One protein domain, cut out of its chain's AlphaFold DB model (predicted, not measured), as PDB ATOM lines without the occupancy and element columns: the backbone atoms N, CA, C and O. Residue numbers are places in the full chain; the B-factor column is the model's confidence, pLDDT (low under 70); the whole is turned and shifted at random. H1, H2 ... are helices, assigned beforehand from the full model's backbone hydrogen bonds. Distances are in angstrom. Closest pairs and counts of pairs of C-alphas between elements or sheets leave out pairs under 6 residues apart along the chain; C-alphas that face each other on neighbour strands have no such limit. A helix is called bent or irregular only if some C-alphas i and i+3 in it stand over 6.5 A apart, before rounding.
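This is residues 112 to 319 of the 551 residues of an uncharacterized protein of Martelella lutilitoris (UniProt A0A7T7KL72). The model is a body of crossed helices: H4 sits in the core, the long H9 runs past it at a slant, and H5, H6 and H7 pack on H4 from other sides. H3b crosses H9, H8 folds back on H7, and H10 packs across H5; H1, H2 and H3a lie at one end of the longest axis, and H6 and H8 lie toward the other. The printed part has 208 residues with ten named helices, H1 to H10 in order along the chain, and no named strand, so its class is all helix. It is compact, with a radius of gyration of the C-alphas of 17.0 A and spans of 51 by 34 by 30 A.

Start with H9, residues 268 to 292, the longest helix. H4, residues 175 to 189, is the hub, touching five other helices; it touches residues 275 to 286 of H9 at a steep tilt of 48 degrees, the same way, closest at the C-alphas of Thr 185 and Ala 279, 5.9 A. H7, residues 229 to 242, touches H4, with the C-alphas of Thr 181 and Ala 235 closest at 4.4 A, and it also touches H9. H5, residues 192 to 200, forms a helical hairpin with H4, at a shallow tilt of 16 degrees, closest at the C-alphas of Phe 183 and Gln 195, 5.4 A. H6, residues 209 to 217, touches H4 about perpendicular, at 87 degrees, closest at the C-alphas of Ala 180 and Ile 209, 6.0 A. Look next at H3, residues 151 to 173: by its hydrogen bonds it was assigned as one helix, but it is bent, with C-alphas 160 and 163 6.9 A apart. Its arm H3b, residues 163 to 173, touches residues 270 to 281 of H9 at 47 degrees, a steep tilt, with the C-alphas of Gly 169 and Gly 274 4.2 A apart as the closest pair. H8, residues 248 to 256, forms a helical hairpin with H7, closest at the C-alphas of Ala 233 and Val 254, 5.3 A. H10, residues 298 to 308, touches H5 about perpendicular, at 77 degrees, closest at the C-alphas of Val 196 and Ser 304, 5.7 A. H1, residues 124 to 137, only just touches the arm H3a, residues 151 to 160, and with its residues 125 to 129 alone, with 3 pairs of C-alphas within 8 A; the closest C-alphas, of Gln 126 and Lys 155, are 7.1 A apart. H2, residues 144 to 147, touches H3a only at the corner, and only just, with 3 pairs; its closest C-alphas, of Gln 147 and Tyr 154, are 6.1 A apart. H1 and H9 are apart. Every O i to N i+4 pair is within hydrogen-bond range in H3a and H4 to H10, against 8 of 10 in H1 and 6 of 7 in H3b; H2 is too short for such a pair.

Find C-alpha 268 at (-50.421, -51.112, 26.484); from there H9 runs 35.9 A to C-alpha 292 at (-22.962, -30.540, 36.909). H4 measures 21.1 A, H1 20.6 A and H7 20.3 A from first to last C-alpha. H1 begins at C-alpha 124, (-18.026, -33.566, 10.517), and is irregular, but only just: C-alphas 125 and 128 are 6.9 A apart. H10 ends at C-alpha 308, (-45.721, -23.764, 35.401).

The two C-alphas farthest apart, of Asp 122 and Gly 219, are 52.4 A apart. The printed part has no cut. The links H6 to H7 and H8 to H9 are long, with 11 residues each. Residues 112 to 123 hold no named element. The mean pLDDT of the printed part is 93.6, and residues 204 and 207 are under 70.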
ATOM      1  N   TYR A 112     -16.416 -25.112  38.512       93.69
ATOM      2  CA  TYR A 112     -15.092 -25.743  38.521       93.69
ATOM      3  C   TYR A 112     -14.722 -26.346  37.162       93.69
ATOM      4  O   TYR A 112     -13.609 -26.852  36.997       93.69
ATOM      5  N   ILE A 113     -15.644 -26.319  36.196       93.12
ATOM      6  CA  ILE A 113     -15.482 -26.957  34.894       93.12
ATOM      7  C   ILE A 113     -15.538 -25.884  33.810       93.12
ATOM      8  O   ILE A 113     -16.554 -25.206  33.685       93.12
ATOM      9  N   PRO A 114     -14.469 -25.702  33.010       92.69
ATOM     10  CA  PRO A 114     -14.525 -24.755  31.909       92.69
ATOM     11  C   PRO A 114     -15.598 -25.199  30.916       92.69
ATOM     12  O   PRO A 114     -15.870 -26.384  30.781       92.69
ATOM     13  N   GLU A 115     -16.183 -24.274  30.176       91.12
ATOM     14  CA  GLU A 115     -17.125 -24.620  29.112       91.12
ATOM     15  C   GLU A 115     -16.380 -24.987  27.820       91.12
ATOM     16  O   GLU A 115     -15.271 -24.512  27.570       91.12
ATOM     17  N   SER A 116     -16.995 -25.824  26.986       91.12
ATOM     18  CA  SER A 116     -16.495 -26.199  25.662       91.12
ATOM     19  C   SER A 116     -17.562 -25.921  24.608       91.12
ATOM     20  O   SER A 116     -18.581 -26.605  24.546       91.12
ATOM     21  N   ASP A 117     -17.345 -24.893  23.787       90.44
ATOM     22  CA  ASP A 117     -18.303 -24.490  22.757       90.44
ATOM     23  C   ASP A 117     -18.205 -25.385  21.510       90.44
ATOM     24  O   ASP A 117     -17.288 -25.262  20.699       90.44
ATOM     25  N   GLY A 118     -19.177 -26.283  21.357       90.56
ATOM     26  CA  GLY A 118     -19.318 -27.189  20.218       90.56
ATOM     27  C   GLY A 118     -20.137 -26.620  19.056       90.56
ATOM     28  O   GLY A 118     -20.235 -27.274  18.017       90.56
ATOM     29  N   THR A 119     -20.698 -25.406  19.163       91.69
ATOM     30  CA  THR A 119     -21.542 -24.808  18.100       91.69
ATOM     31  C   THR A 119     -20.796 -24.596  16.778       91.69
ATOM     32  O   THR A 119     -21.407 -24.509  15.712       91.69
ATOM     33  N   ARG A 120     -19.458 -24.554  16.836       91.69
ATOM     34  CA  ARG A 120     -18.547 -24.377  15.693       91.69
ATOM     35  C   ARG A 120     -17.570 -25.542  15.522       91.69
ATOM     36  O   ARG A 120     -16.479 -25.341  14.993       91.69
ATOM     37  N   SER A 121     -17.953 -26.730  15.984       91.56
ATOM     38  CA  SER A 121     -17.131 -27.938  15.884       91.56
ATOM     39  C   SER A 121     -16.682 -28.209  14.441       91.56
ATOM     40  O   SER A 121     -17.478 -28.146  13.497       91.56
ATOM     41  N   ASP A 122     -15.398 -28.514  14.267       93.06
ATOM     42  CA  ASP A 122     -14.799 -28.905  12.989       93.06
ATOM     43  C   ASP A 122     -14.946 -30.408  12.700       93.06
ATOM     44  O   ASP A 122     -14.660 -30.837  11.583       93.06
ATOM     45  N   ASP A 123     -15.462 -31.185  13.660       95.19
ATOM     46  CA  ASP A 123     -15.787 -32.605  13.523       95.19
ATOM     47  C   ASP A 123     -17.036 -32.800  12.638       95.19
ATOM     48  O   ASP A 123     -18.158 -32.500  13.072       95.19
ATOM     49  N   PRO A 124     -16.897 -33.361  11.417       96.44
ATOM     50  CA  PRO A 124     -18.026 -33.566  10.517       96.44
ATOM     51  C   PRO A 124     -19.113 -34.476  11.089       96.44
ATOM     52  O   PRO A 124     -20.276 -34.359  10.702       96.44
ATOM     53  N   GLU A 125     -18.763 -35.364  12.025       96.12
ATOM     54  CA  GLU A 125     -19.715 -36.263  12.678       96.12
ATOM     55  C   GLU A 125     -20.671 -35.523  13.624       96.12
ATOM     56  O   GLU A 125     -21.701 -36.077  14.003       96.12
ATOM     57  N   GLN A 126     -20.385 -34.269  13.985       95.12
ATOM     58  CA  GLN A 126     -21.244 -33.454  14.851       95.12
ATOM     59  C   GLN A 126     -22.159 -32.510  14.068       95.12
ATOM     60  O   GLN A 126     -23.159 -32.034  14.607       95.12
ATOM     61  N   TRP A 127     -21.879 -32.253  12.788       95.56
ATOM     62  CA  TRP A 127     -22.618 -31.256  12.005       95.56
ATOM     63  C   TRP A 127     -24.101 -31.601  11.846       95.56
ATOM     64  O   TRP A 127     -24.952 -30.712  11.894       95.56
ATOM     65  N   ALA A 128     -24.435 -32.887  11.700       93.88
ATOM     66  CA  ALA A 128     -25.828 -33.330  11.669       93.88
ATOM     67  C   ALA A 128     -26.537 -33.117  13.016       93.88
ATOM     68  O   ALA A 128     -27.717 -32.772  13.025       93.88
ATOM     69  N   ILE A 129     -25.814 -33.237  14.133       93.56
ATOM     70  CA  ILE A 129     -26.350 -32.976  15.474       93.56
ATOM     71  C   ILE A 129     -26.659 -31.486  15.658       93.56
ATOM     72  O   ILE A 129     -27.723 -31.137  16.163       93.56
ATOM     73  N   LEU A 130     -25.769 -30.596  15.202       94.06
ATOM     74  CA  LEU A 130     -25.995 -29.147  15.268       94.06
ATOM     75  C   LEU A 130     -27.254 -28.738  14.497       94.06
ATOM     76  O   LEU A 130     -28.070 -27.972  15.004       94.06
ATOM     77  N   ARG A 131     -27.443 -29.285  13.288       92.25
ATOM     78  CA  ARG A 131     -28.653 -29.046  12.487       92.25
ATOM     79  C   ARG A 131     -29.899 -29.609  13.172       92.25
ATOM     80  O   ARG A 131     -30.888 -28.899  13.280       92.25
ATOM     81  N   PHE A 132     -29.819 -30.827  13.709       89.88
ATOM     82  CA  PHE A 132     -30.909 -31.437  14.470       89.88
ATOM     83  C   PHE A 132     -31.361 -30.559  15.649       89.88
ATOM     84  O   PHE A 132     -32.554 -30.313  15.801       89.88
ATOM     85  N   TYR A 133     -30.432 -30.035  16.456       89.81
ATOM     86  CA  TYR A 133     -30.793 -29.164  17.581       89.81
ATOM     87  C   TYR A 133     -31.257 -27.773  17.152       89.81
ATOM     88  O   TYR A 133     -32.150 -27.220  17.792       89.81
ATOM     89  N   LYS A 134     -30.735 -27.229  16.045       90.69
ATOM     90  CA  LYS A 134     -31.282 -26.005  15.446       90.69
ATOM     91  C   LYS A 134     -32.742 -26.196  15.035       90.69
ATOM     92  O   LYS A 134     -33.566 -25.349  15.354       90.69
ATOM     93  N   ASP A 135     -33.066 -27.312  14.390       86.94
ATOM     94  CA  ASP A 135     -34.429 -27.597  13.939       86.94
ATOM     95  C   ASP A 135     -35.378 -27.906  15.111       86.94
ATOM     96  O   ASP A 135     -36.551 -27.538  15.065       86.94
ATOM     97  N   PHE A 136     -34.885 -28.573  16.163       83.62
ATOM     98  CA  PHE A 136     -35.709 -29.009  17.295       83.62
ATOM     99  C   PHE A 136     -35.887 -27.938  18.381       83.62
ATOM    100  O   PHE A 136     -37.008 -27.688  18.817       83.62
ATOM    101  N   PHE A 137     -34.800 -27.303  18.828       84.31
ATOM    102  CA  PHE A 137     -34.819 -26.316  19.917       84.31
ATOM    103  C   PHE A 137     -34.636 -24.873  19.443       84.31
ATOM    104  O   PHE A 137     -34.969 -23.947  20.178       84.31
ATOM    105  N   GLY A 138     -34.077 -24.654  18.250       87.44
ATOM    106  CA  GLY A 138     -33.637 -23.332  17.790       87.44
ATOM    107  C   GLY A 138     -32.265 -22.910  18.331       87.44
ATOM    108  O   GLY A 138     -31.642 -22.000  17.794       87.44
ATOM    109  N   PHE A 139     -31.753 -23.600  19.350       90.19
ATOM    110  CA  PHE A 139     -30.469 -23.325  19.988       90.19
ATOM    111  C   PHE A 139     -29.784 -24.624  20.421       90.19
ATOM    112  O   PHE A 139     -30.381 -25.699  20.423       90.19
ATOM    113  N   TRP A 140     -28.510 -24.521  20.793       90.50
ATOM    114  CA  TRP A 140     -27.740 -25.601  21.397       90.50
ATOM    115  C   TRP A 140     -27.838 -25.517  22.928       90.50
ATOM    116  O   TRP A 140     -27.367 -24.520  23.487       90.50
ATOM    117  N   PRO A 141     -28.469 -26.499  23.603       92.12
ATOM    118  CA  PRO A 141     -28.653 -26.493  25.053       92.12
ATOM    119  C   PRO A 141     -27.372 -26.335  25.873       92.12
ATOM    120  O   PRO A 141     -26.328 -26.898  25.541       92.12
ATOM    121  N   ASN A 142     -27.480 -25.637  27.007       92.44
ATOM    122  CA  ASN A 142     -26.362 -25.364  27.912       92.44
ATOM    123  C   ASN A 142     -25.684 -26.638  28.436       92.44
ATOM    124  O   ASN A 142     -24.478 -26.624  28.679       92.44
ATOM    125  N   CYS A 143     -26.414 -27.751  28.577       91.44
ATOM    126  CA  CYS A 143     -25.828 -29.016  29.033       91.44
ATOM    127  C   CYS A 143     -24.691 -29.505  28.121       91.44
ATOM    128  O   CYS A 143     -23.712 -30.088  28.598       91.44
ATOM    129  N   PHE A 144     -24.763 -29.209  26.822       92.06
ATOM    130  CA  PHE A 144     -23.764 -29.669  25.870       92.06
ATOM    131  C   PHE A 144     -22.448 -28.897  25.939       92.06
ATOM    132  O   PHE A 144     -21.427 -29.467  25.570       92.06
ATOM    133  N   TYR A 145     -22.412 -27.689  26.516       91.88
ATOM    134  CA  TYR A 145     -21.143 -26.997  26.791       91.88
ATOM    135  C   TYR A 145     -20.253 -27.773  27.770       91.88
ATOM    136  O   TYR A 145     -19.034 -27.612  27.768       91.88
ATOM    137  N   PHE A 146     -20.851 -28.641  28.586       93.69
ATOM    138  CA  PHE A 146     -20.134 -29.522  29.499       93.69
ATOM    139  C   PHE A 146     -19.911 -30.900  28.874       93.69
ATOM    140  O   PHE A 146     -18.789 -31.400  28.879       93.69
ATOM    141  N   GLN A 147     -20.941 -31.497  28.263       91.56
ATOM    142  CA  GLN A 147     -20.821 -32.821  27.638       91.56
ATOM    143  C   GLN A 147     -19.834 -32.837  26.454       91.56
ATOM    144  O   GLN A 147     -19.191 -33.858  26.207       91.56
ATOM    145  N   HIS A 148     -19.648 -31.710  25.757       92.69
ATOM    146  CA  HIS A 148     -18.705 -31.582  24.641       92.69
ATOM    147  C   HIS A 148     -17.230 -31.753  25.052       92.69
ATOM    148  O   HIS A 148     -16.390 -32.015  24.197       92.69
ATOM    149  N   HIS A 149     -16.893 -31.719  26.350       93.81
ATOM    150  CA  HIS A 149     -15.563 -32.141  26.823       93.81
ATOM    151  C   HIS A 149     -15.260 -33.620  26.572       93.81
ATOM    152  O   HIS A 149     -14.094 -34.009  26.568       93.81
ATOM    153  N   TRP A 150     -16.281 -34.437  26.299       94.31
ATOM    154  CA  TRP A 150     -16.128 -35.798  25.801       94.31
ATOM    155  C   TRP A 150     -16.941 -35.995  24.506       94.31
ATOM    156  O   TRP A 150     -18.032 -36.574  24.534       94.31
ATOM    157  N   PRO A 151     -16.409 -35.569  23.340       93.38
ATOM    158  CA  PRO A 151     -17.143 -35.583  22.073       93.38
ATOM    159  C   PRO A 151     -17.693 -36.957  21.673       93.38
ATOM    160  O   PRO A 151     -18.800 -37.053  21.151       93.38
ATOM    161  N   GLU A 152     -16.950 -38.037  21.940       95.12
ATOM    162  CA  GLU A 152     -17.417 -39.392  21.618       95.12
ATOM    163  C   GLU A 152     -18.623 -39.808  22.477       95.12
ATOM    164  O   GLU A 152     -19.574 -40.371  21.946       95.12
ATOM    165  N   SER A 153     -18.650 -39.449  23.769       94.69
ATOM    166  CA  SER A 153     -19.833 -39.646  24.625       94.69
ATOM    167  C   SER A 153     -21.040 -38.874  24.114       94.69
ATOM    168  O   SER A 153     -22.129 -39.432  23.999       94.69
ATOM    169  N   TYR A 154     -20.842 -37.609  23.744       91.00
ATOM    170  CA  TYR A 154     -21.890 -36.785  23.154       91.00
ATOM    171  C   TYR A 154     -22.481 -37.420  21.883       91.00
ATOM    172  O   TYR A 154     -23.700 -37.573  21.779       91.00
ATOM    173  N   LYS A 155     -21.632 -37.867  20.948       95.12
ATOM    174  CA  LYS A 155     -22.072 -38.526  19.709       95.12
ATOM    175  C   LYS A 155     -22.797 -39.843  19.979       95.12
ATOM    176  O   LYS A 155     -23.871 -40.059  19.424       95.12
ATOM    177  N   LEU A 156     -22.258 -40.700  20.844       95.88
ATOM    178  CA  LEU A 156     -22.884 -41.973  21.211       95.88
ATOM    179  C   LEU A 156     -24.237 -41.756  21.899       95.88
ATOM    180  O   LEU A 156     -25.214 -42.414  21.547       95.88
ATOM    181  N   PHE A 157     -24.337 -40.794  22.816       94.31
ATOM    182  CA  PHE A 157     -25.601 -40.454  23.465       94.31
ATOM    183  C   PHE A 157     -26.659 -39.998  22.454       94.31
ATOM    184  O   PHE A 157     -27.800 -40.455  22.503       94.31
ATOM    185  N   VAL A 158     -26.292 -39.156  21.487       93.12
ATOM    186  CA  VAL A 158     -27.236 -38.691  20.462       93.12
ATOM    187  C   VAL A 158     -27.599 -39.811  19.483       93.12
ATOM    188  O   VAL A 158     -28.776 -40.144  19.336       93.12
ATOM    189  N   TYR A 159     -26.606 -40.405  18.822       95.75
ATOM    190  CA  TYR A 159     -26.823 -41.329  17.708       95.75
ATOM    191  C   TYR A 159     -27.252 -42.727  18.151       95.75
ATOM    192  O   TYR A 159     -28.125 -43.324  17.521       95.75
ATOM    193  N   ALA A 160     -26.664 -43.262  19.222       95.00
ATOM    194  CA  ALA A 160     -26.943 -44.624  19.664       95.00
ATOM    195  C   ALA A 160     -28.104 -44.691  20.673       95.00
ATOM    196  O   ALA A 160     -28.825 -45.690  20.700       95.00
ATOM    197  N   HIS A 161     -28.352 -43.627  21.445       94.19
ATOM    198  CA  HIS A 161     -29.447 -43.605  22.417       94.19
ATOM    199  C   HIS A 161     -30.611 -42.688  22.011       94.19
ATOM    200  O   HIS A 161     -31.667 -43.197  21.638       94.19
ATOM    201  N   ASN A 162     -30.452 -41.360  22.029       91.06
ATOM    202  CA  ASN A 162     -31.573 -40.414  21.916       91.06
ATOM    203  C   ASN A 162     -32.377 -40.553  20.622       91.06
ATOM    204  O   ASN A 162     -33.605 -40.625  20.678       91.06
ATOM    205  N   VAL A 163     -31.715 -40.625  19.462       89.12
ATOM    206  CA  VAL A 163     -32.403 -40.765  18.164       89.12
ATOM    207  C   VAL A 163     -33.296 -42.013  18.142       89.12
ATOM    208  O   VAL A 163     -34.396 -41.982  17.590       89.12
ATOM    209  N   GLY A 164     -32.848 -43.106  18.767       88.56
ATOM    210  CA  GLY A 164     -33.618 -44.340  18.892       88.56
ATOM    211  C   GLY A 164     -34.692 -44.262  19.976       88.56
ATOM    212  O   GLY A 164     -35.878 -44.365  19.675       88.56
ATOM    213  N   ALA A 165     -34.280 -44.084  21.232       91.50
ATOM    214  CA  ALA A 165     -35.136 -44.174  22.410       91.50
ATOM    215  C   ALA A 165     -36.180 -43.049  22.477       91.50
ATOM    216  O   ALA A 165     -37.368 -43.337  22.615       91.50
ATOM    217  N   ILE A 166     -35.774 -41.782  22.319       92.12
ATOM    218  CA  ILE A 166     -36.714 -40.648  22.336       92.12
ATOM    219  C   ILE A 166     -37.585 -40.682  21.082       92.12
ATOM    220  O   ILE A 166     -38.804 -40.583  21.183       92.12
ATOM    221  N   GLY A 167     -36.986 -40.899  19.907       91.94
ATOM    222  CA  GLY A 167     -37.726 -40.954  18.645       91.94
ATOM    223  C   GLY A 167     -38.783 -42.065  18.612       91.94
ATOM    224  O   GLY A 167     -39.904 -41.844  18.151       91.94
ATOM    225  N   MET A 168     -38.465 -43.259  19.116       93.19
ATOM    226  CA  MET A 168     -39.430 -44.355  19.236       93.19
ATOM    227  C   MET A 168     -40.444 -44.116  20.355       93.19
ATOM    228  O   MET A 168     -41.638 -44.292  20.125       93.19
ATOM    229  N   GLY A 169     -39.996 -43.680  21.534       95.69
ATOM    230  CA  GLY A 169     -40.881 -43.340  22.645       95.69
ATOM    231  C   GLY A 169     -41.922 -42.296  22.236       95.69
ATOM    232  O   GLY A 169     -43.107 -42.482  22.497       95.69
ATOM    233  N   GLN A 170     -41.521 -41.264  21.487       94.69
ATOM    234  CA  GLN A 170     -42.431 -40.266  20.922       94.69
ATOM    235  C   GLN A 170     -43.439 -40.877  19.946       94.69
ATOM    236  O   GLN A 170     -44.617 -40.534  20.005       94.69
ATOM    237  N   LYS A 171     -43.004 -41.765  19.045       96.06
ATOM    238  CA  LYS A 171     -43.905 -42.426  18.083       96.06
ATOM    239  C   LYS A 171     -44.956 -43.285  18.784       96.06
ATOM    240  O   LYS A 171     -46.108 -43.279  18.370       96.06
ATOM    241  N   ILE A 172     -44.560 -43.987  19.845       97.31
ATOM    242  CA  ILE A 172     -45.444 -44.856  20.627       97.31
ATOM    243  C   ILE A 172     -46.420 -44.031  21.469       97.31
ATOM    244  O   ILE A 172     -47.622 -44.292  21.467       97.31
ATOM    245  N   LEU A 173     -45.904 -43.060  22.225       97.19
ATOM    246  CA  LEU A 173     -46.658 -42.345  23.255       97.19
ATOM    247  C   LEU A 173     -47.408 -41.122  22.706       97.19
ATOM    248  O   LEU A 173     -48.434 -40.720  23.255       97.19
ATOM    249  N   GLY A 174     -46.892 -40.524  21.635       95.25
ATOM    250  CA  GLY A 174     -47.239 -39.183  21.178       95.25
ATOM    251  C   GLY A 174     -46.533 -38.081  21.975       95.25
ATOM    252  O   GLY A 174     -46.111 -38.265  23.119       95.25
ATOM    253  N   GLU A 175     -46.416 -36.900  21.363       92.75
ATOM    254  CA  GLU A 175     -45.665 -35.762  21.912       92.75
ATOM    255  C   GLU A 175     -46.129 -35.325  23.318       92.75
ATOM    256  O   GLU A 175     -45.279 -35.263  24.204       92.75
ATOM    257  N   PRO A 176     -47.431 -35.112  23.609       92.94
ATOM    258  CA  PRO A 176     -47.852 -34.679  24.946       92.94
ATOM    259  C   PRO A 176     -47.514 -35.685  26.054       92.94
ATOM    260  O   PRO A 176     -47.183 -35.295  27.171       92.94
ATOM    261  N   VAL A 177     -47.583 -36.985  25.754       95.06
ATOM    262  CA  VAL A 177     -47.335 -38.054  26.732       95.06
ATOM    263  C   VAL A 177     -45.836 -38.269  26.931       95.06
ATOM    264  O   VAL A 177     -45.395 -38.482  28.059       95.06
ATOM    265  N   MET A 178     -45.030 -38.133  25.875       95.62
ATOM    266  CA  MET A 178     -43.575 -38.019  26.008       95.62
ATOM    267  C   MET A 178     -43.205 -36.829  26.907       95.62
ATOM    268  O   MET A 178     -42.378 -36.984  27.804       95.62
ATOM    269  N   MET A 179     -43.856 -35.669  26.729       94.62
ATOM    270  CA  MET A 179     -43.598 -34.508  27.584       94.62
ATOM    271  C   MET A 179     -43.974 -34.771  29.047       94.62
ATOM    272  O   MET A 179     -43.187 -34.487  29.948       94.62
ATOM    273  N   ALA A 180     -45.137 -35.380  29.288       95.62
ATOM    274  CA  ALA A 180     -45.591 -35.744  30.628       95.62
ATOM    275  C   ALA A 180     -44.676 -36.766  31.317       95.62
ATOM    276  O   ALA A 180     -44.337 -36.605  32.487       95.62
ATOM    277  N   THR A 181     -44.236 -37.799  30.596       97.25
ATOM    278  CA  THR A 181     -43.339 -38.831  31.139       97.25
ATOM    279  C   THR A 181     -41.945 -38.277  31.431       97.25
ATOM    280  O   THR A 181     -41.411 -38.531  32.512       97.25
ATOM    281  N   GLY A 182     -41.376 -37.457  30.540       97.25
ATOM    282  CA  GLY A 182     -40.107 -36.765  30.788       97.25
ATOM    283  C   GLY A 182     -40.188 -35.773  31.956       97.25
ATOM    284  O   GLY A 182     -39.297 -35.749  32.811       97.25
ATOM    285  N   PHE A 183     -41.288 -35.012  32.053       97.12
ATOM    286  CA  PHE A 183     -41.534 -34.094  33.168       97.12
ATOM    287  C   PHE A 183     -41.615 -34.849  34.496       97.12
ATOM    288  O   PHE A 183     -40.851 -34.546  35.404       97.12
ATOM    289  N   SER A 184     -42.461 -35.878  34.602       98.06
ATOM    290  CA  SER A 184     -42.619 -36.648  35.844       98.06
ATOM    291  C   SER A 184     -41.361 -37.423  36.244       98.06
ATOM    292  O   SER A 184     -41.087 -37.566  37.435       98.06
ATOM    293  N   THR A 185     -40.546 -37.866  35.279       98.38
ATOM    294  CA  THR A 185     -39.218 -38.442  35.562       98.38
ATOM    295  C   THR A 185     -38.300 -37.403  36.216       98.38
ATOM    296  O   THR A 185     -37.653 -37.701  37.224       98.38
ATOM    297  N   SER A 186     -38.287 -36.182  35.670       97.94
ATOM    298  CA  SER A 186     -37.443 -35.066  36.120       97.94
ATOM    299  C   SER A 186     -37.915 -34.457  37.443       97.94
ATOM    300  O   SER A 186     -37.088 -34.121  38.287       97.94
ATOM    301  N   GLU A 187     -39.229 -34.369  37.651       96.94
ATOM    302  CA  GLU A 187     -39.867 -33.958  38.907       96.94
ATOM    303  C   GLU A 187     -39.508 -34.931  40.033       96.94
ATOM    304  O   GLU A 187     -39.019 -34.510  41.079       96.94
ATOM    305  N   ALA A 188     -39.639 -36.242  39.794       97.00
ATOM    306  CA  ALA A 188     -39.238 -37.262  40.761       97.00
ATOM    307  C   ALA A 188     -37.727 -37.256  41.055       97.00
ATOM    308  O   ALA A 188     -37.310 -37.687  42.129       97.00
ATOM    309  N   SER A 189     -36.906 -36.775  40.114       96.06
ATOM    310  CA  SER A 189     -35.464 -36.593  40.313       96.06
ATOM    311  C   SER A 189     -35.125 -35.299  41.055       96.06
ATOM    312  O   SER A 189     -34.037 -35.201  41.608       96.06
ATOM    313  N   GLY A 190     -36.017 -34.305  41.049       95.38
ATOM    314  CA  GLY A 190     -35.737 -32.948  41.521       95.38
ATOM    315  C   GLY A 190     -34.921 -32.083  40.550       95.38
ATOM    316  O   GLY A 190     -34.446 -31.028  40.952       95.38
ATOM    317  N   CYS A 191     -34.772 -32.485  39.282       96.69
ATOM    318  CA  CYS A 191     -33.934 -31.777  38.308       96.69
ATOM    319  C   CYS A 191     -34.696 -30.618  37.646       96.69
ATOM    320  O   CYS A 191     -35.440 -30.829  36.679       96.69
ATOM    321  N   ASN A 192     -34.528 -29.390  38.148       95.56
ATOM    322  CA  ASN A 192     -35.231 -28.207  37.630       95.56
ATOM    323  C   ASN A 192     -34.875 -27.891  36.168       95.56
ATOM    324  O   ASN A 192     -35.763 -27.514  35.405       95.56
ATOM    325  N   TYR A 193     -33.621 -28.096  35.743       96.50
ATOM    326  CA  TYR A 193     -33.209 -27.858  34.352       96.50
ATOM    327  C   TYR A 193     -34.032 -28.693  33.372       96.50
ATOM    328  O   TYR A 193     -34.621 -28.172  32.423       96.50
ATOM    329  N   CYS A 194     -34.142 -29.995  33.648       96.50
ATOM    330  CA  CYS A 194     -34.905 -30.896  32.796       96.50
ATOM    331  C   CYS A 194     -36.409 -30.606  32.877       96.50
ATOM    332  O   CYS A 194     -37.080 -30.644  31.851       96.50
ATOM    333  N   GLN A 195     -36.944 -30.258  34.054       95.81
ATOM    334  CA  GLN A 195     -38.349 -29.851  34.189       95.81
ATOM    335  C   GLN A 195     -38.686 -28.640  33.305       95.81
ATOM    336  O   GLN A 195     -39.669 -28.702  32.568       95.81
ATOM    337  N   VAL A 196     -37.850 -27.592  33.320       94.31
ATOM    338  CA  VAL A 196     -38.033 -26.401  32.470       94.31
ATOM    339  C   VAL A 196     -38.022 -26.772  30.988       94.31
ATOM    340  O   VAL A 196     -38.908 -26.353  30.242       94.31
ATOM    341  N   HIS A 197     -37.070 -27.605  30.556       93.00
ATOM    342  CA  HIS A 197     -37.010 -28.081  29.170       93.00
ATOM    343  C   HIS A 197     -38.300 -28.801  28.762       93.00
ATOM    344  O   HIS A 197     -38.828 -28.547  27.682       93.00
ATOM    345  N   MET A 198     -38.870 -29.622  29.649       92.38
ATOM    346  CA  MET A 198     -40.114 -30.348  29.368       92.38
ATOM    347  C   MET A 198     -41.357 -29.477  29.301       92.38
ATOM    348  O   MET A 198     -42.313 -29.840  28.617       92.38
ATOM    349  N   THR A 199     -41.357 -28.332  29.977       90.69
ATOM    350  CA  THR A 199     -42.462 -27.374  29.913       90.69
ATOM    351  C   THR A 199     -42.303 -26.347  28.795       90.69
ATOM    352  O   THR A 199     -43.304 -25.791  28.347       90.69
ATOM    353  N   SER A 200     -41.090 -26.139  28.277       88.62
ATOM    354  CA  SER A 200     -40.802 -25.117  27.258       88.62
ATOM    355  C   SER A 200     -40.623 -25.656  25.833       88.62
ATOM    356  O   SER A 200     -40.985 -24.960  24.883       88.62
ATOM    357  N   ALA A 201     -40.122 -26.883  25.654       83.00
ATOM    358  CA  ALA A 201     -39.664 -27.376  24.349       83.00
ATOM    359  C   ALA A 201     -40.746 -27.473  23.252       83.00
ATOM    360  O   ALA A 201     -40.415 -27.331  22.080       83.00
ATOM    361  N   ALA A 202     -42.028 -27.674  23.587       79.25
ATOM    362  CA  ALA A 202     -43.123 -27.726  22.602       79.25
ATOM    363  C   ALA A 202     -43.955 -26.429  22.547       79.25
ATOM    364  O   ALA A 202     -45.120 -26.441  22.123       79.25
ATOM    365  N   GLY A 203     -43.387 -25.303  22.991       78.00
ATOM    366  CA  GLY A 203     -44.083 -24.019  23.040       78.00
ATOM    367  C   GLY A 203     -45.356 -24.098  23.887       78.00
ATOM    368  O   GLY A 203     -45.369 -24.726  24.942       78.00
ATOM    369  N   GLU A 204     -46.460 -23.507  23.419       68.69
ATOM    370  CA  GLU A 204     -47.733 -23.482  24.164       68.69
ATOM    371  C   GLU A 204     -48.280 -24.877  24.522       68.69
ATOM    372  O   GLU A 204     -48.995 -25.018  25.516       68.69
ATOM    373  N   LYS A 205     -47.919 -25.925  23.766       71.44
ATOM    374  CA  LYS A 205     -48.405 -27.295  23.998       71.44
ATOM    375  C   LYS A 205     -47.796 -27.955  25.238       71.44
ATOM    376  O   LYS A 205     -48.434 -28.837  25.811       71.44
ATOM    377  N   SER A 206     -46.590 -27.558  25.657       74.25
ATOM    378  CA  SER A 206     -45.903 -28.136  26.823       74.25
ATOM    379  C   SER A 206     -46.136 -27.368  28.128       74.25
ATOM    380  O   SER A 206     -46.000 -27.950  29.204       74.25
ATOM    381  N   LEU A 207     -46.566 -26.100  28.068       66.69
ATOM    382  CA  LEU A 207     -46.708 -25.233  29.252       66.69
ATOM    383  C   LEU A 207     -47.744 -25.744  30.269       66.69
ATOM    384  O   LEU A 207     -47.645 -25.478  31.464       66.69
ATOM    385  N   GLY A 208     -48.762 -26.471  29.800       83.62
ATOM    386  CA  GLY A 208     -49.848 -26.978  30.641       83.62
ATOM    387  C   GLY A 208     -49.594 -28.349  31.269       83.62
ATOM    388  O   GLY A 208     -50.405 -28.779  32.088       83.62
ATOM    389  N   ILE A 209     -48.514 -29.046  30.901       89.44
ATOM    390  CA  ILE A 209     -48.322 -30.471  31.220       89.44
ATOM    391  C   ILE A 209     -48.451 -30.785  32.721       89.44
ATOM    392  O   ILE A 209     -49.252 -31.668  33.042       89.44
ATOM    393  N   PRO A 210     -47.802 -30.056  33.655       91.94
ATOM    394  CA  PRO A 210     -47.921 -30.359  35.085       91.94
ATOM    395  C   PRO A 210     -49.369 -30.272  35.590       91.94
ATOM    396  O   PRO A 210     -49.866 -31.170  36.272       91.94
ATOM    397  N   LYS A 211     -50.097 -29.226  35.174       91.62
ATOM    398  CA  LYS A 211     -51.509 -29.018  35.535       91.62
ATOM    399  C   LYS A 211     -52.415 -30.090  34.926       91.62
ATOM    400  O   LYS A 211     -53.357 -30.532  35.580       91.62
ATOM    401  N   LEU A 212     -52.138 -30.522  33.694       92.62
ATOM    402  CA  LEU A 212     -52.907 -31.572  33.020       92.62
ATOM    403  C   LEU A 212     -52.720 -32.942  33.684       92.62
ATOM    404  O   LEU A 212     -53.700 -33.674  33.831       92.62
ATOM    405  N   ILE A 213     -51.498 -33.276  34.114       94.81
ATOM    406  CA  ILE A 213     -51.217 -34.504  34.873       94.81
ATOM    407  C   ILE A 213     -52.009 -34.497  36.181       94.81
ATOM    408  O   ILE A 213     -52.718 -35.460  36.474       94.81
ATOM    409  N   GLU A 214     -51.945 -33.404  36.943       94.50
ATOM    410  CA  GLU A 214     -52.628 -33.323  38.234       94.50
ATOM    411  C   GLU A 214     -54.154 -33.376  38.085       94.50
ATOM    412  O   GLU A 214     -54.824 -34.151  38.769       94.50
ATOM    413  N   ALA A 215     -54.712 -32.650  37.111       94.94
ATOM    414  CA  ALA A 215     -56.134 -32.739  36.798       94.94
ATOM    415  C   ALA A 215     -56.541 -34.178  36.428       94.94
ATOM    416  O   ALA A 215     -57.584 -34.662  36.868       94.94
ATOM    417  N   ALA A 216     -55.722 -34.901  35.659       95.62
ATOM    418  CA  ALA A 216     -55.988 -36.295  35.312       95.62
ATOM    419  C   ALA A 216     -55.934 -37.239  36.523       95.62
ATOM    420  O   ALA A 216     -56.824 -38.085  36.653       95.62
ATOM    421  N   ARG A 217     -54.966 -37.065  37.434       94.19
ATOM    422  CA  ARG A 217     -54.870 -37.823  38.698       94.19
ATOM    423  C   ARG A 217     -56.110 -37.638  39.572       94.19
ATOM    424  O   ARG A 217     -56.588 -38.597  40.171       94.19
ATOM    425  N   GLN A 218     -56.665 -36.428  39.589       94.62
ATOM    426  CA  GLN A 218     -57.864 -36.082  40.356       94.62
ATOM    427  C   GLN A 218     -59.181 -36.438  39.643       94.62
ATOM    428  O   GLN A 218     -60.260 -36.205  40.186       94.62
ATOM    429  N   GLY A 219     -59.127 -36.990  38.425       93.44
ATOM    430  CA  GLY A 219     -60.322 -37.282  37.624       93.44
ATOM    431  C   GLY A 219     -61.024 -36.035  37.070       93.44
ATOM    432  O   GLY A 219     -62.182 -36.110  36.673       93.44
ATOM    433  N   GLN A 220     -60.321 -34.904  37.029       94.62
ATOM    434  CA  GLN A 220     -60.795 -33.584  36.605       94.62
ATOM    435  C   GLN A 220     -60.218 -33.151  35.246       94.62
ATOM    436  O   GLN A 220     -60.363 -31.996  34.851       94.62
ATOM    437  N   ALA A 221     -59.540 -34.049  34.522       90.88
ATOM    438  CA  ALA A 221     -58.983 -33.737  33.208       90.88
ATOM    439  C   ALA A 221     -60.086 -33.254  32.243       90.88
ATOM    440  O   ALA A 221     -61.034 -34.012  32.010       90.88
ATOM    441  N   PRO A 222     -59.943 -32.059  31.633       87.00
ATOM    442  CA  PRO A 222     -60.926 -31.523  30.697       87.00
ATOM    443  C   PRO A 222     -61.232 -32.474  29.535       87.00
ATOM    444  O   PRO A 222     -60.382 -33.277  29.117       87.00
ATOM    445  N   GLU A 223     -62.439 -32.352  28.982       84.25
ATOM    446  CA  GLU A 223     -62.805 -33.006  27.726       84.25
ATOM    447  C   GLU A 223     -61.869 -32.516  26.607       84.25
ATOM    448  O   GLU A 223     -61.618 -31.321  26.474       84.25
ATOM    449  N   GLY A 224     -61.274 -33.446  25.856       85.19
ATOM    450  CA  GLY A 224     -60.260 -33.132  24.841       85.19
ATOM    451  C   GLY A 224     -58.830 -32.914  25.363       85.19
ATOM    452  O   GLY A 224     -57.928 -32.739  24.549       85.19
ATOM    453  N   SER A 225     -58.576 -32.968  26.682       91.50
ATOM    454  CA  SER A 225     -57.196 -32.927  27.208       91.50
ATOM    455  C   SER A 225     -56.375 -34.114  26.681       91.50
ATOM    456  O   SER A 225     -56.861 -35.248  26.764       91.50
ATOM    457  N   PRO A 226     -55.121 -33.910  26.226       92.94
ATOM    458  CA  PRO A 226     -54.265 -35.005  25.772       92.94
ATOM    459  C   PRO A 226     -53.829 -35.929  26.915       92.94
ATOM    460  O   PRO A 226     -53.493 -37.081  26.671       92.94
ATOM    461  N   ILE A 227     -53.860 -35.443  28.159       95.62
ATOM    462  CA  ILE A 227     -53.528 -36.229  29.347       95.62
ATOM    463  C   ILE A 227     -54.829 -36.632  30.037       95.62
ATOM    464  O   ILE A 227     -55.571 -35.786  30.549       95.62
ATOM    465  N   GLY A 228     -55.129 -37.928  29.996       95.88
ATOM    466  CA  GLY A 228     -56.193 -38.571  30.748       95.88
ATOM    467  C   GLY A 228     -55.640 -39.541  31.795       95.88
ATOM    468  O   GLY A 228     -54.442 -39.561  32.072       95.88
ATOM    469  N   PRO A 229     -56.505 -40.372  32.397       96.25
ATOM    470  CA  PRO A 229     -56.094 -41.300  33.453       96.25
ATOM    471  C   PRO A 229     -55.077 -42.356  33.013       96.25
ATOM    472  O   PRO A 229     -54.280 -42.799  33.834       96.25
ATOM    473  N   PHE A 230     -55.079 -42.751  31.736       97.75
ATOM    474  CA  PHE A 230     -54.054 -43.647  31.200       97.75
ATOM    475  C   PHE A 230     -52.695 -42.947  31.112       97.75
ATOM    476  O   PHE A 230     -51.707 -43.446  31.643       97.75
ATOM    477  N   GLU A 231     -52.654 -41.764  30.503       98.00
ATOM    478  CA  GLU A 231     -51.423 -40.995  30.312       98.00
ATOM    479  C   GLU A 231     -50.822 -40.547  31.653       98.00
ATOM    480  O   GLU A 231     -49.609 -40.616  31.839       98.00
ATOM    481  N   ALA A 232     -51.659 -40.170  32.624       97.94
ATOM    482  CA  ALA A 232     -51.215 -39.880  33.984       97.94
ATOM    483  C   ALA A 232     -50.660 -41.125  34.698       97.94
ATOM    484  O   ALA A 232     -49.679 -41.020  35.430       97.94
ATOM    485  N   ALA A 233     -51.225 -42.315  34.459       98.31
ATOM    486  CA  ALA A 233     -50.672 -43.553  35.006       98.31
ATOM    487  C   ALA A 233     -49.291 -43.888  34.410       98.31
ATOM    488  O   ALA A 233     -48.438 -44.395  35.137       98.31
ATOM    489  N   LEU A 234     -49.047 -43.574  33.129       98.69
ATOM    490  CA  LEU A 234     -47.714 -43.672  32.518       98.69
ATOM    491  C   LEU A 234     -46.736 -42.636  33.095       98.69
ATOM    492  O   LEU A 234     -45.586 -42.967  33.367       98.69
ATOM    493  N   ALA A 235     -47.187 -41.404  33.336       98.44
ATOM    494  CA  ALA A 235     -46.374 -40.375  33.986       98.44
ATOM    495  C   ALA A 235     -45.971 -40.787  35.418       98.44
ATOM    496  O   ALA A 235     -44.806 -40.670  35.800       98.44
ATOM    497  N   ASP A 236     -46.902 -41.368  36.179       98.50
ATOM    498  CA  ASP A 236     -46.627 -41.933  37.502       98.50
ATOM    499  C   ASP A 236     -45.667 -43.135  37.438       98.50
ATOM    500  O   ASP A 236     -44.804 -43.277  38.304       98.50
ATOM    501  N   LEU A 237     -45.790 -43.992  36.414       98.69
ATOM    502  CA  LEU A 237     -44.845 -45.083  36.157       98.69
ATOM    503  C   LEU A 237     -43.426 -44.546  35.916       98.69
ATOM    504  O   LEU A 237     -42.469 -45.060  36.496       98.69
ATOM    505  N   ALA A 238     -43.298 -43.484  35.120       98.62
ATOM    506  CA  ALA A 238     -42.025 -42.823  34.858       98.62
ATOM    507  C   ALA A 238     -41.416 -42.230  36.145       98.62
ATOM    508  O   ALA A 238     -40.251 -42.485  36.448       98.62
ATOM    509  N   ALA A 239     -42.214 -41.537  36.966       98.50
ATOM    510  CA  ALA A 239     -41.780 -41.013  38.266       98.50
ATOM    511  C   ALA A 239     -41.313 -42.119  39.231       98.50
ATOM    512  O   ALA A 239     -40.266 -41.999  39.875       98.50
ATOM    513  N   ALA A 240     -42.059 -43.223  39.317       98.44
ATOM    514  CA  ALA A 240     -41.696 -44.362  40.159       98.44
ATOM    515  C   ALA A 240     -40.396 -45.036  39.697       98.44
ATOM    516  O   ALA A 240     -39.626 -45.517  40.528       98.44
ATOM    517  N   SER A 241     -40.105 -45.028  38.390       98.50
ATOM    518  CA  SER A 241     -38.845 -45.558  37.857       98.50
ATOM    519  C   SER A 241     -37.618 -44.784  38.352       98.50
ATOM    520  O   SER A 241     -36.599 -45.396  38.656       98.50
ATOM    521  N   THR A 242     -37.726 -43.459  38.534       97.56
ATOM    522  CA  THR A 242     -36.641 -42.615  39.072       97.56
ATOM    523  C   THR A 242     -36.272 -42.984  40.507       97.56
ATOM    524  O   THR A 242     -35.111 -42.891  40.898       97.56
ATOM    525  N   THR A 243     -37.246 -43.399  41.315       94.25
ATOM    526  CA  THR A 243     -37.033 -43.754  42.728       94.25
ATOM    527  C   THR A 243     -36.932 -45.260  42.953       94.25
ATOM    528  O   THR A 243     -36.834 -45.684  44.098       94.25
ATOM    529  N   ASN A 244     -36.939 -46.058  41.877       96.75
ATOM    530  CA  ASN A 244     -36.960 -47.519  41.923       96.75
ATOM    531  C   ASN A 244     -38.114 -48.081  42.786       96.75
ATOM    532  O   ASN A 244     -37.950 -48.995  43.587       96.75
ATOM    533  N   THR A 245     -39.311 -47.510  42.620       96.00
ATOM    534  CA  THR A 245     -40.531 -47.879  43.364       96.00
ATOM    535  C   THR A 245     -41.644 -48.428  42.464       96.00
ATOM    536  O   THR A 245     -42.822 -48.403  42.821       96.00
ATOM    537  N   VAL A 246     -41.298 -48.934  41.272       97.88
ATOM    538  CA  VAL A 246     -42.269 -49.486  40.310       97.88
ATOM    539  C   VAL A 246     -42.906 -50.777  40.845       97.88
ATOM    540  O   VAL A 246     -42.337 -51.867  40.746       97.88
ATOM    541  N   SER A 247     -44.126 -50.665  41.369       96.62
ATOM    542  CA  SER A 247     -44.870 -51.789  41.950       96.62
ATOM    543  C   SER A 247     -45.792 -52.504  40.951       96.62
ATOM    544  O   SER A 247     -46.105 -51.993  39.870       96.62
ATOM    545  N   ASP A 248     -46.254 -53.700  41.321       97.81
ATOM    546  CA  ASP A 248     -47.229 -54.463  40.530       97.81
ATOM    547  C   ASP A 248     -48.563 -53.726  40.418       97.81
ATOM    548  O   ASP A 248     -49.176 -53.706  39.352       97.81
ATOM    549  N   GLU A 249     -48.983 -53.052  41.489       97.69
ATOM    550  CA  GLU A 249     -50.190 -52.228  41.517       97.69
ATOM    551  C   GLU A 249     -50.091 -51.062  40.530       97.69
ATOM    552  O   GLU A 249     -51.069 -50.737  39.855       97.69
ATOM    553  N   LEU A 250     -48.910 -50.449  40.405       97.38
ATOM    554  CA  LEU A 250     -48.683 -49.354  39.469       97.38
ATOM    555  C   LEU A 250     -48.821 -49.822  38.014       97.38
ATOM    556  O   LEU A 250     -49.544 -49.198  37.234       97.38
ATOM    557  N   LEU A 251     -48.203 -50.954  37.665       98.31
ATOM    558  CA  LEU A 251     -48.334 -51.561  36.336       98.31
ATOM    559  C   LEU A 251     -49.771 -52.031  36.059       98.31
ATOM    560  O   LEU A 251     -50.306 -51.805  34.971       98.31
ATOM    561  N   ALA A 252     -50.431 -52.643  37.045       98.25
ATOM    562  CA  ALA A 252     -51.829 -53.051  36.936       98.25
ATOM    563  C   ALA A 252     -52.746 -51.844  36.700       98.25
ATOM    564  O   ALA A 252     -53.659 -51.921  35.879       98.25
ATOM    565  N   ARG A 253     -52.477 -50.705  37.350       97.62
ATOM    566  CA  ARG A 253     -53.219 -49.455  37.146       97.62
ATOM    567  C   ARG A 253     -53.049 -48.900  35.731       97.62
ATOM    568  O   ARG A 253     -54.037 -48.437  35.159       97.62
ATOM    569  N   VAL A 254     -51.848 -48.968  35.152       98.38
ATOM    570  CA  VAL A 254     -51.620 -48.606  33.740       98.38
ATOM    571  C   VAL A 254     -52.476 -49.491  32.829       98.38
ATOM    572  O   VAL A 254     -53.275 -48.982  32.042       98.38
ATOM    573  N   ARG A 255     -52.397 -50.816  33.001       98.38
ATOM    574  CA  ARG A 255     -53.166 -51.797  32.211       98.38
ATOM    575  C   ARG A 255     -54.676 -51.629  32.360       98.38
ATOM    576  O   ARG A 255     -55.396 -51.664  31.366       98.38
ATOM    577  N   ALA A 256     -55.159 -51.365  33.571       97.94
ATOM    578  CA  ALA A 256     -56.575 -51.132  33.847       97.94
ATOM    579  C   ALA A 256     -57.129 -49.883  33.143       97.94
ATOM    580  O   ALA A 256     -58.321 -49.822  32.844       97.94
ATOM    581  N   ASN A 257     -56.281 -48.893  32.846       97.12
ATOM    582  CA  ASN A 257     -56.678 -47.692  32.113       97.12
ATOM    583  C   ASN A 257     -56.443 -47.796  30.594       97.12
ATOM    584  O   ASN A 257     -56.749 -46.840  29.888       97.12
ATOM    585  N   ALA A 258     -55.965 -48.926  30.059       97.38
ATOM    586  CA  ALA A 258     -55.595 -49.056  28.644       97.38
ATOM    587  C   ALA A 258     -56.740 -48.760  27.655       97.38
ATOM    588  O   ALA A 258     -56.503 -48.250  26.562       97.38
ATOM    589  N   SER A 259     -57.994 -49.033  28.027       96.56
ATOM    590  CA  SER A 259     -59.170 -48.706  27.201       96.56
ATOM    591  C   SER A 259     -59.499 -47.207  27.160       96.56
ATOM    592  O   SER A 259     -60.346 -46.788  26.377       96.56
ATOM    593  N   ARG A 260     -58.839 -46.398  27.996       95.00
ATOM    594  CA  ARG A 260     -59.061 -44.952  28.159       95.00
ATOM    595  C   ARG A 260     -57.943 -44.106  27.540       95.00
ATOM    596  O   ARG A 260     -57.872 -42.913  27.835       95.00
ATOM    597  N   LYS A 261     -57.080 -44.720  26.720       95.56
ATOM    598  CA  LYS A 261     -56.043 -44.046  25.926       95.56
ATOM    599  C   LYS A 261     -56.639 -42.899  25.113       95.56
ATOM    600  O   LYS A 261     -57.669 -43.076  24.465       95.56
ATOM    601  N   ARG A 262     -55.972 -41.747  25.125       94.69
ATOM    602  CA  ARG A 262     -56.367 -40.552  24.363       94.69
ATOM    603  C   ARG A 262     -55.457 -40.278  23.173       94.69
ATOM    604  O   ARG A 262     -55.933 -39.736  22.180       94.69
ATOM    605  N   ILE A 263     -54.176 -40.637  23.278       94.50
ATOM    606  CA  ILE A 263     -53.151 -40.295  22.278       94.50
ATOM    607  C   ILE A 263     -52.607 -41.533  21.566       94.50
ATOM    608  O   ILE A 263     -52.682 -41.620  20.345       94.50
ATOM    609  N   SER A 264     -52.063 -42.493  22.314       94.81
ATOM    610  CA  SER A 264     -51.407 -43.655  21.713       94.81
ATOM    611  C   SER A 264     -52.398 -44.638  21.085       94.81
ATOM    612  O   SER A 264     -53.381 -45.062  21.708       94.81
ATOM    613  N   HIS A 265     -52.076 -45.081  19.870       93.88
ATOM    614  CA  HIS A 265     -52.778 -46.160  19.175       93.88
ATOM    615  C   HIS A 265     -52.135 -47.538  19.394       93.88
ATOM    616  O   HIS A 265     -52.775 -48.549  19.113       93.88
ATOM    617  N   GLU A 266     -50.930 -47.581  19.964       97.12
ATOM    618  CA  GLU A 266     -50.189 -48.812  20.249       97.12
ATOM    619  C   GLU A 266     -50.797 -49.588  21.422       97.12
ATOM    620  O   GLU A 266     -51.560 -49.042  22.227       97.12
ATOM    621  N   ASP A 267     -50.472 -50.872  21.559       97.44
ATOM    622  CA  ASP A 267     -50.913 -51.658  22.712       97.44
ATOM    623  C   ASP A 267     -50.305 -51.151  24.039       97.44
ATOM    624  O   ASP A 267     -49.414 -50.298  24.079       97.44
ATOM    625  N   VAL A 268     -50.844 -51.615  25.169       98.12
ATOM    626  CA  VAL A 268     -50.421 -51.112  26.484       98.12
ATOM    627  C   VAL A 268     -48.986 -51.500  26.851       98.12
ATOM    628  O   VAL A 268     -48.313 -50.718  27.516       98.12
ATOM    629  N   GLU A 269     -48.483 -52.646  26.394       97.75
ATOM    630  CA  GLU A 269     -47.109 -53.070  26.676       97.75
ATOM    631  C   GLU A 269     -46.112 -52.273  25.827       97.75
ATOM    632  O   GLU A 269     -45.057 -51.872  26.324       97.75
ATOM    633  N   ALA A 270     -46.477 -51.940  24.585       97.69
ATOM    634  CA  ALA A 270     -45.737 -50.979  23.776       97.69
ATOM    635  C   ALA A 270     -45.668 -49.612  24.475       97.69
ATOM    636  O   ALA A 270     -44.588 -49.038  24.580       97.69
ATOM    637  N   ASN A 271     -46.775 -49.121  25.047       98.56
ATOM    638  CA  ASN A 271     -46.791 -47.876  25.825       98.56
ATOM    639  C   ASN A 271     -45.902 -47.932  27.079       98.56
ATOM    640  O   ASN A 271     -45.140 -46.998  27.324       98.56
ATOM    641  N   ILE A 272     -45.946 -49.026  27.847       98.62
ATOM    642  CA  ILE A 272     -45.053 -49.243  29.000       98.62
ATOM    643  C   ILE A 272     -43.585 -49.221  28.547       98.62
ATOM    644  O   ILE A 272     -42.754 -48.554  29.166       98.62
ATOM    645  N   THR A 273     -43.279 -49.875  27.426       98.12
ATOM    646  CA  THR A 273     -41.942 -49.882  26.818       98.12
ATOM    647  C   THR A 273     -41.520 -48.476  26.382       98.12
ATOM    648  O   THR A 273     -40.417 -48.039  26.697       98.12
ATOM    649  N   GLY A 274     -42.408 -47.720  25.729       98.25
ATOM    650  CA  GLY A 274     -42.170 -46.326  25.360       98.25
ATOM    651  C   GLY A 274     -41.911 -45.438  26.580       98.25
ATOM    652  O   GLY A 274     -41.003 -44.611  26.554       98.25
ATOM    653  N   THR A 275     -42.640 -45.643  27.682       98.75
ATOM    654  CA  THR A 275     -42.374 -44.952  28.955       98.75
ATOM    655  C   THR A 275     -40.995 -45.305  29.511       98.75
ATOM    656  O   THR A 275     -40.279 -44.399  29.929       98.75
ATOM    657  N   ALA A 276     -40.579 -46.576  29.457       98.50
ATOM    658  CA  ALA A 276     -39.238 -46.991  29.869       98.50
ATOM    659  C   ALA A 276     -38.138 -46.313  29.038       98.50
ATOM    660  O   ALA A 276     -37.136 -45.871  29.597       98.50
ATOM    661  N   MET A 277     -38.340 -46.168  27.724       98.19
ATOM    662  CA  MET A 277     -37.402 -45.462  26.844       98.19
ATOM    663  C   MET A 277     -37.252 -43.992  27.228       98.19
ATOM    664  O   MET A 277     -36.128 -43.531  27.421       98.19
ATOM    665  N   ILE A 278     -38.367 -43.267  27.380       98.25
ATOM    666  CA  ILE A 278     -38.326 -41.850  27.761       98.25
ATOM    667  C   ILE A 278     -37.703 -41.695  29.149       98.25
ATOM    668  O   ILE A 278     -36.746 -40.941  29.301       98.25
ATOM    669  N   ALA A 279     -38.165 -42.459  30.142       98.44
ATOM    670  CA  ALA A 279     -37.612 -42.406  31.491       98.44
ATOM    671  C   ALA A 279     -36.102 -42.703  31.508       98.44
ATOM    672  O   ALA A 279     -35.362 -42.044  32.232       98.44
ATOM    673  N   SER A 280     -35.616 -43.630  30.674       98.00
ATOM    674  CA  SER A 280     -34.182 -43.930  30.553       98.00
ATOM    675  C   SER A 280     -33.366 -42.751  30.005       98.00
ATOM    676  O   SER A 280     -32.352 -42.389  30.602       98.00
ATOM    677  N   ALA A 281     -33.839 -42.073  28.954       97.62
ATOM    678  CA  ALA A 281     -33.152 -40.910  28.388       97.62
ATOM    679  C   ALA A 281     -33.080 -39.753  29.393       97.62
ATOM    680  O   ALA A 281     -32.021 -39.156  29.604       97.62
ATOM    681  N   PHE A 282     -34.187 -39.493  30.097       97.81
ATOM    682  CA  PHE A 282     -34.205 -38.533  31.200       97.81
ATOM    683  C   PHE A 282     -33.362 -38.994  32.382       97.81
ATOM    684  O   PHE A 282     -32.825 -38.159  33.097       97.81
ATOM    685  N   GLY A 283     -33.148 -40.296  32.554       98.12
ATOM    686  CA  GLY A 283     -32.239 -40.805  33.564       98.12
ATOM    687  C   GLY A 283     -30.800 -40.382  33.379       98.12
ATOM    688  O   GLY A 283     -30.167 -39.966  34.348       98.12
ATOM    689  N   PHE A 284     -30.323 -40.415  32.137       98.31
ATOM    690  CA  PHE A 284     -29.022 -39.857  31.797       98.31
ATOM    691  C   PHE A 284     -28.989 -38.348  32.041       98.31
ATOM    692  O   PHE A 284     -28.122 -37.849  32.759       98.31
ATOM    693  N   LEU A 285     -29.961 -37.629  31.469       97.38
ATOM    694  CA  LEU A 285     -29.994 -36.167  31.478       97.38
ATOM    695  C   LEU A 285     -30.146 -35.595  32.888       97.38
ATOM    696  O   LEU A 285     -29.396 -34.697  33.252       97.38
ATOM    697  N   ASN A 286     -31.074 -36.115  33.696       98.06
ATOM    698  CA  ASN A 286     -31.291 -35.656  35.067       98.06
ATOM    699  C   ASN A 286     -30.009 -35.810  35.887       98.06
ATOM    700  O   ASN A 286     -29.546 -34.847  36.487       98.06
ATOM    701  N   THR A 287     -29.400 -37.000  35.863       98.06
ATOM    702  CA  THR A 287     -28.203 -37.277  36.660       98.06
ATOM    703  C   THR A 287     -27.007 -36.438  36.210       98.06
ATOM    704  O   THR A 287     -26.329 -35.855  37.053       98.06
ATOM    705  N   PHE A 288     -26.757 -36.327  34.902       97.62
ATOM    706  CA  PHE A 288     -25.661 -35.508  34.382       97.62
ATOM    707  C   PHE A 288     -25.858 -34.019  34.699       97.62
ATOM    708  O   PHE A 288     -24.939 -33.354  35.191       97.62
ATOM    709  N   ASN A 289     -27.062 -33.498  34.445       97.31
ATOM    710  CA  ASN A 289     -27.357 -32.081  34.609       97.31
ATOM    711  C   ASN A 289     -27.350 -31.668  36.082       97.31
ATOM    712  O   ASN A 289     -26.821 -30.600  36.376       97.31
ATOM    713  N   ASP A 290     -27.891 -32.479  37.000       95.56
ATOM    714  CA  ASP A 290     -27.920 -32.167  38.438       95.56
ATOM    715  C   ASP A 290     -26.518 -32.178  39.056       95.56
ATOM    716  O   ASP A 290     -26.167 -31.255  39.800       95.56
ATOM    717  N   LEU A 291     -25.704 -33.194  38.730       96.19
ATOM    718  CA  LEU A 291     -24.319 -33.289  39.207       96.19
ATOM    719  C   LEU A 291     -23.504 -32.084  38.742       96.19
ATOM    720  O   LEU A 291     -22.812 -31.462  39.543       96.19
ATOM    721  N   THR A 292     -23.632 -31.721  37.465       95.75
ATOM    722  CA  THR A 292     -22.962 -30.540  36.909       95.75
ATOM    723  C   THR A 292     -23.546 -29.243  37.483       95.75
ATOM    724  O   THR A 292     -22.813 -28.296  37.751       95.75
ATOM    725  N   GLY A 293     -24.862 -29.195  37.701       95.31
ATOM    726  CA  GLY A 293     -25.597 -27.994  38.089       95.31
ATOM    727  C   GLY A 293     -25.724 -26.979  36.951       95.31
ATOM    728  O   GLY A 293     -25.525 -25.793  37.164       95.31
ATOM    729  N   VAL A 294     -26.005 -27.458  35.735       94.38
ATOM    730  CA  VAL A 294     -26.050 -26.667  34.485       94.38
ATOM    731  C   VAL A 294     -27.052 -25.512  34.568       94.38
ATOM    732  O   VAL A 294     -28.206 -25.768  34.893       94.38
ATOM    733  N   ASP A 295     -26.665 -24.293  34.176       95.38
ATOM    734  CA  ASP A 295     -27.588 -23.149  34.091       95.38
ATOM    735  C   ASP A 295     -28.699 -23.343  33.059       95.38
ATOM    736  O   ASP A 295     -28.450 -23.751  31.922       95.38
ATOM    737  N   ILE A 296     -29.914 -22.933  33.415       95.38
ATOM    738  CA  ILE A 296     -31.070 -22.922  32.514       95.38
ATOM    739  C   ILE A 296     -30.969 -21.741  31.542       95.38
ATOM    740  O   ILE A 296     -30.517 -20.650  31.894       95.38
ATOM    741  N   GLU A 297     -31.419 -21.930  30.306       94.06
ATOM    742  CA  GLU A 297     -31.520 -20.867  29.314       94.06
ATOM    743  C   GLU A 297     -32.562 -19.827  29.747       94.06
ATOM    744  O   GLU A 297     -33.733 -20.139  29.969       94.06
ATOM    745  N   ALA A 298     -32.155 -18.559  29.840       92.75
ATOM    746  CA  ALA A 298     -32.946 -17.535  30.520       92.75
ATOM    747  C   ALA A 298     -34.361 -17.315  29.970       92.75
ATOM    748  O   ALA A 298     -35.307 -17.074  30.724       92.75
ATOM    749  N   HIS A 299     -34.533 -17.417  28.654       89.81
ATOM    750  CA  HIS A 299     -35.844 -17.275  28.027       89.81
ATOM    751  C   HIS A 299     -36.809 -18.412  28.408       89.81
ATOM    752  O   HIS A 299     -37.988 -18.143  28.637       89.81
ATOM    753  N   TRP A 300     -36.317 -19.644  28.549       92.06
ATOM    754  CA  TRP A 300     -37.113 -20.788  28.998       92.06
ATOM    755  C   TRP A 300     -37.343 -20.785  30.504       92.06
ATOM    756  O   TRP A 300     -38.462 -21.056  30.933       92.06
ATOM    757  N   ALA A 301     -36.346 -20.387  31.300       92.56
ATOM    758  CA  ALA A 301     -36.512 -20.214  32.743       92.56
ATOM    759  C   ALA A 301     -37.684 -19.265  33.054       92.56
ATOM    760  O   ALA A 301     -38.629 -19.650  33.739       92.56
ATOM    761  N   ARG A 302     -37.685 -18.066  32.451       91.38
ATOM    762  CA  ARG A 302     -38.761 -17.073  32.627       91.38
ATOM    763  C   ARG A 302     -40.124 -17.595  32.173       91.38
ATOM    764  O   ARG A 302     -41.127 -17.370  32.845       91.38
ATOM    765  N   GLN A 303     -40.178 -18.280  31.030       89.50
ATOM    766  CA  GLN A 303     -41.425 -18.833  30.495       89.50
ATOM    767  C   GLN A 303     -42.008 -19.916  31.414       89.50
ATOM    768  O   GLN A 303     -43.212 -19.929  31.685       89.50
ATOM    769  N   SER A 304     -41.162 -20.830  31.884       90.75
ATOM    770  CA  SER A 304     -41.555 -21.936  32.751       90.75
ATOM    771  C   SER A 304     -41.995 -21.450  34.132       90.75
ATOM    772  O   SER A 304     -43.046 -21.859  34.623       90.75
ATOM    773  N   GLU A 305     -41.272 -20.501  34.730       91.81
ATOM    774  CA  GLU A 305     -41.657 -19.882  36.001       91.81
ATOM    775  C   GLU A 305     -43.050 -19.235  35.907       91.81
ATOM    776  O   GLU A 305     -43.923 -19.497  36.733       91.81
ATOM    777  N   GLN A 306     -43.317 -18.470  34.843       87.81
ATOM    778  CA  GLN A 306     -44.610 -17.804  34.645       87.81
ATOM    779  C   GLN A 306     -45.776 -18.774  34.398       87.81
ATOM    780  O   GLN A 306     -46.901 -18.521  34.832       87.81
ATOM    781  N   SER A 307     -45.543 -19.863  33.664       84.12
ATOM    782  CA  SER A 307     -46.613 -20.755  33.190       84.12
ATOM    783  C   SER A 307     -46.852 -21.973  34.092       84.12
ATOM    784  O   SER A 307     -48.007 -22.373  34.316       84.12
ATOM    785  N   ALA A 308     -45.767 -22.527  34.633       86.88
ATOM    786  CA  ALA A 308     -45.721 -23.764  35.401       86.88
ATOM    787  C   ALA A 308     -45.222 -23.574  36.846       86.88
ATOM    788  O   ALA A 308     -45.390 -24.491  37.645       86.88
ATOM    789  N   GLY A 309     -44.678 -22.404  37.212       90.81
ATOM    790  CA  GLY A 309     -44.199 -22.130  38.575       90.81
ATOM    791  C   GLY A 309     -42.908 -22.867  38.936       90.81
ATOM    792  O   GLY A 309     -42.650 -23.103  40.112       90.81
ATOM    793  N   ILE A 310     -42.127 -23.282  37.935       92.50
ATOM    794  CA  ILE A 310     -40.882 -24.029  38.139       92.50
ATOM    795  C   ILE A 310     -39.725 -23.034  38.203       92.50
ATOM    796  O   ILE A 310     -39.350 -22.439  37.193       92.50
ATOM    797  N   GLU A 311     -39.158 -22.882  39.395       93.38
ATOM    798  CA  GLU A 311     -37.953 -22.088  39.632       93.38
ATOM    799  C   GLU A 311     -36.689 -22.831  39.166       93.38
ATOM    800  O   GLU A 311     -36.680 -24.057  39.017       93.38
ATOM    801  N   ALA A 312     -35.591 -22.094  38.974       92.00
ATOM    802  CA  ALA A 312     -34.327 -22.664  38.506       92.00
ATOM    803  C   ALA A 312     -33.617 -23.554  39.543       92.00
ATOM    804  O   ALA A 312     -32.842 -24.437  39.173       92.00
ATOM    805  N   GLY A 313     -33.870 -23.346  40.839       90.81
ATOM    806  CA  GLY A 313     -33.229 -24.111  41.912       90.81
ATOM    807  C   GLY A 313     -31.696 -24.071  41.830       90.81
ATOM    808  O   GLY A 313     -31.110 -23.033  41.519       90.81
ATOM    809  N   ARG A 314     -31.043 -25.219  42.073       89.38
ATOM    810  CA  ARG A 314     -29.569 -25.367  42.053       89.38
ATOM    811  C   ARG A 314     -28.916 -25.096  40.695       89.38
ATOM    812  O   ARG A 314     -27.709 -24.898  40.635       89.38
ATOM    813  N   HIS A 315     -29.690 -25.127  39.614       93.31
ATOM    814  CA  HIS A 315     -29.166 -24.961  38.265       93.31
ATOM    815  C   HIS A 315     -28.798 -23.517  37.957       93.31
ATOM    816  O   HIS A 315     -27.835 -23.301  37.242       93.31
ATOM    817  N   GLY A 316     -29.511 -22.538  38.523       93.25
ATOM    818  CA  GLY A 316     -29.336 -21.136  38.151       93.25
ATOM    819  C   GLY A 316     -29.845 -20.824  36.738       93.25
ATOM    820  O   GLY A 316     -30.475 -21.651  36.071       93.25
ATOM    821  N   VAL A 317     -29.618 -19.588  36.292       93.81
ATOM    822  CA  VAL A 317     -30.077 -19.080  34.993       93.81
ATOM    823  C   VAL A 317     -28.923 -18.390  34.277       93.81
ATOM    824  O   VAL A 317     -28.297 -17.482  34.822       93.81
ATOM    825  N   SER A 318     -28.679 -18.773  33.026       88.94
ATOM    826  CA  SER A 318     -27.649 -18.176  32.179       88.94
ATOM    827  C   SER A 318     -28.263 -17.136  31.245       88.94
ATOM    828  O   SER A 318     -28.921 -17.478  30.261       88.94
ATOM    829  N   GLU A 319     -27.956 -15.864  31.498       85.75
ATOM    830  CA  GLU A 319     -28.252 -14.738  30.592       85.75
ATOM    831  C   GLU A 319     -27.165 -14.545  29.514       85.75
ATOM    832  O   GLU A 319     -27.331 -13.752  28.591       85.75
TER     833      GLU A 319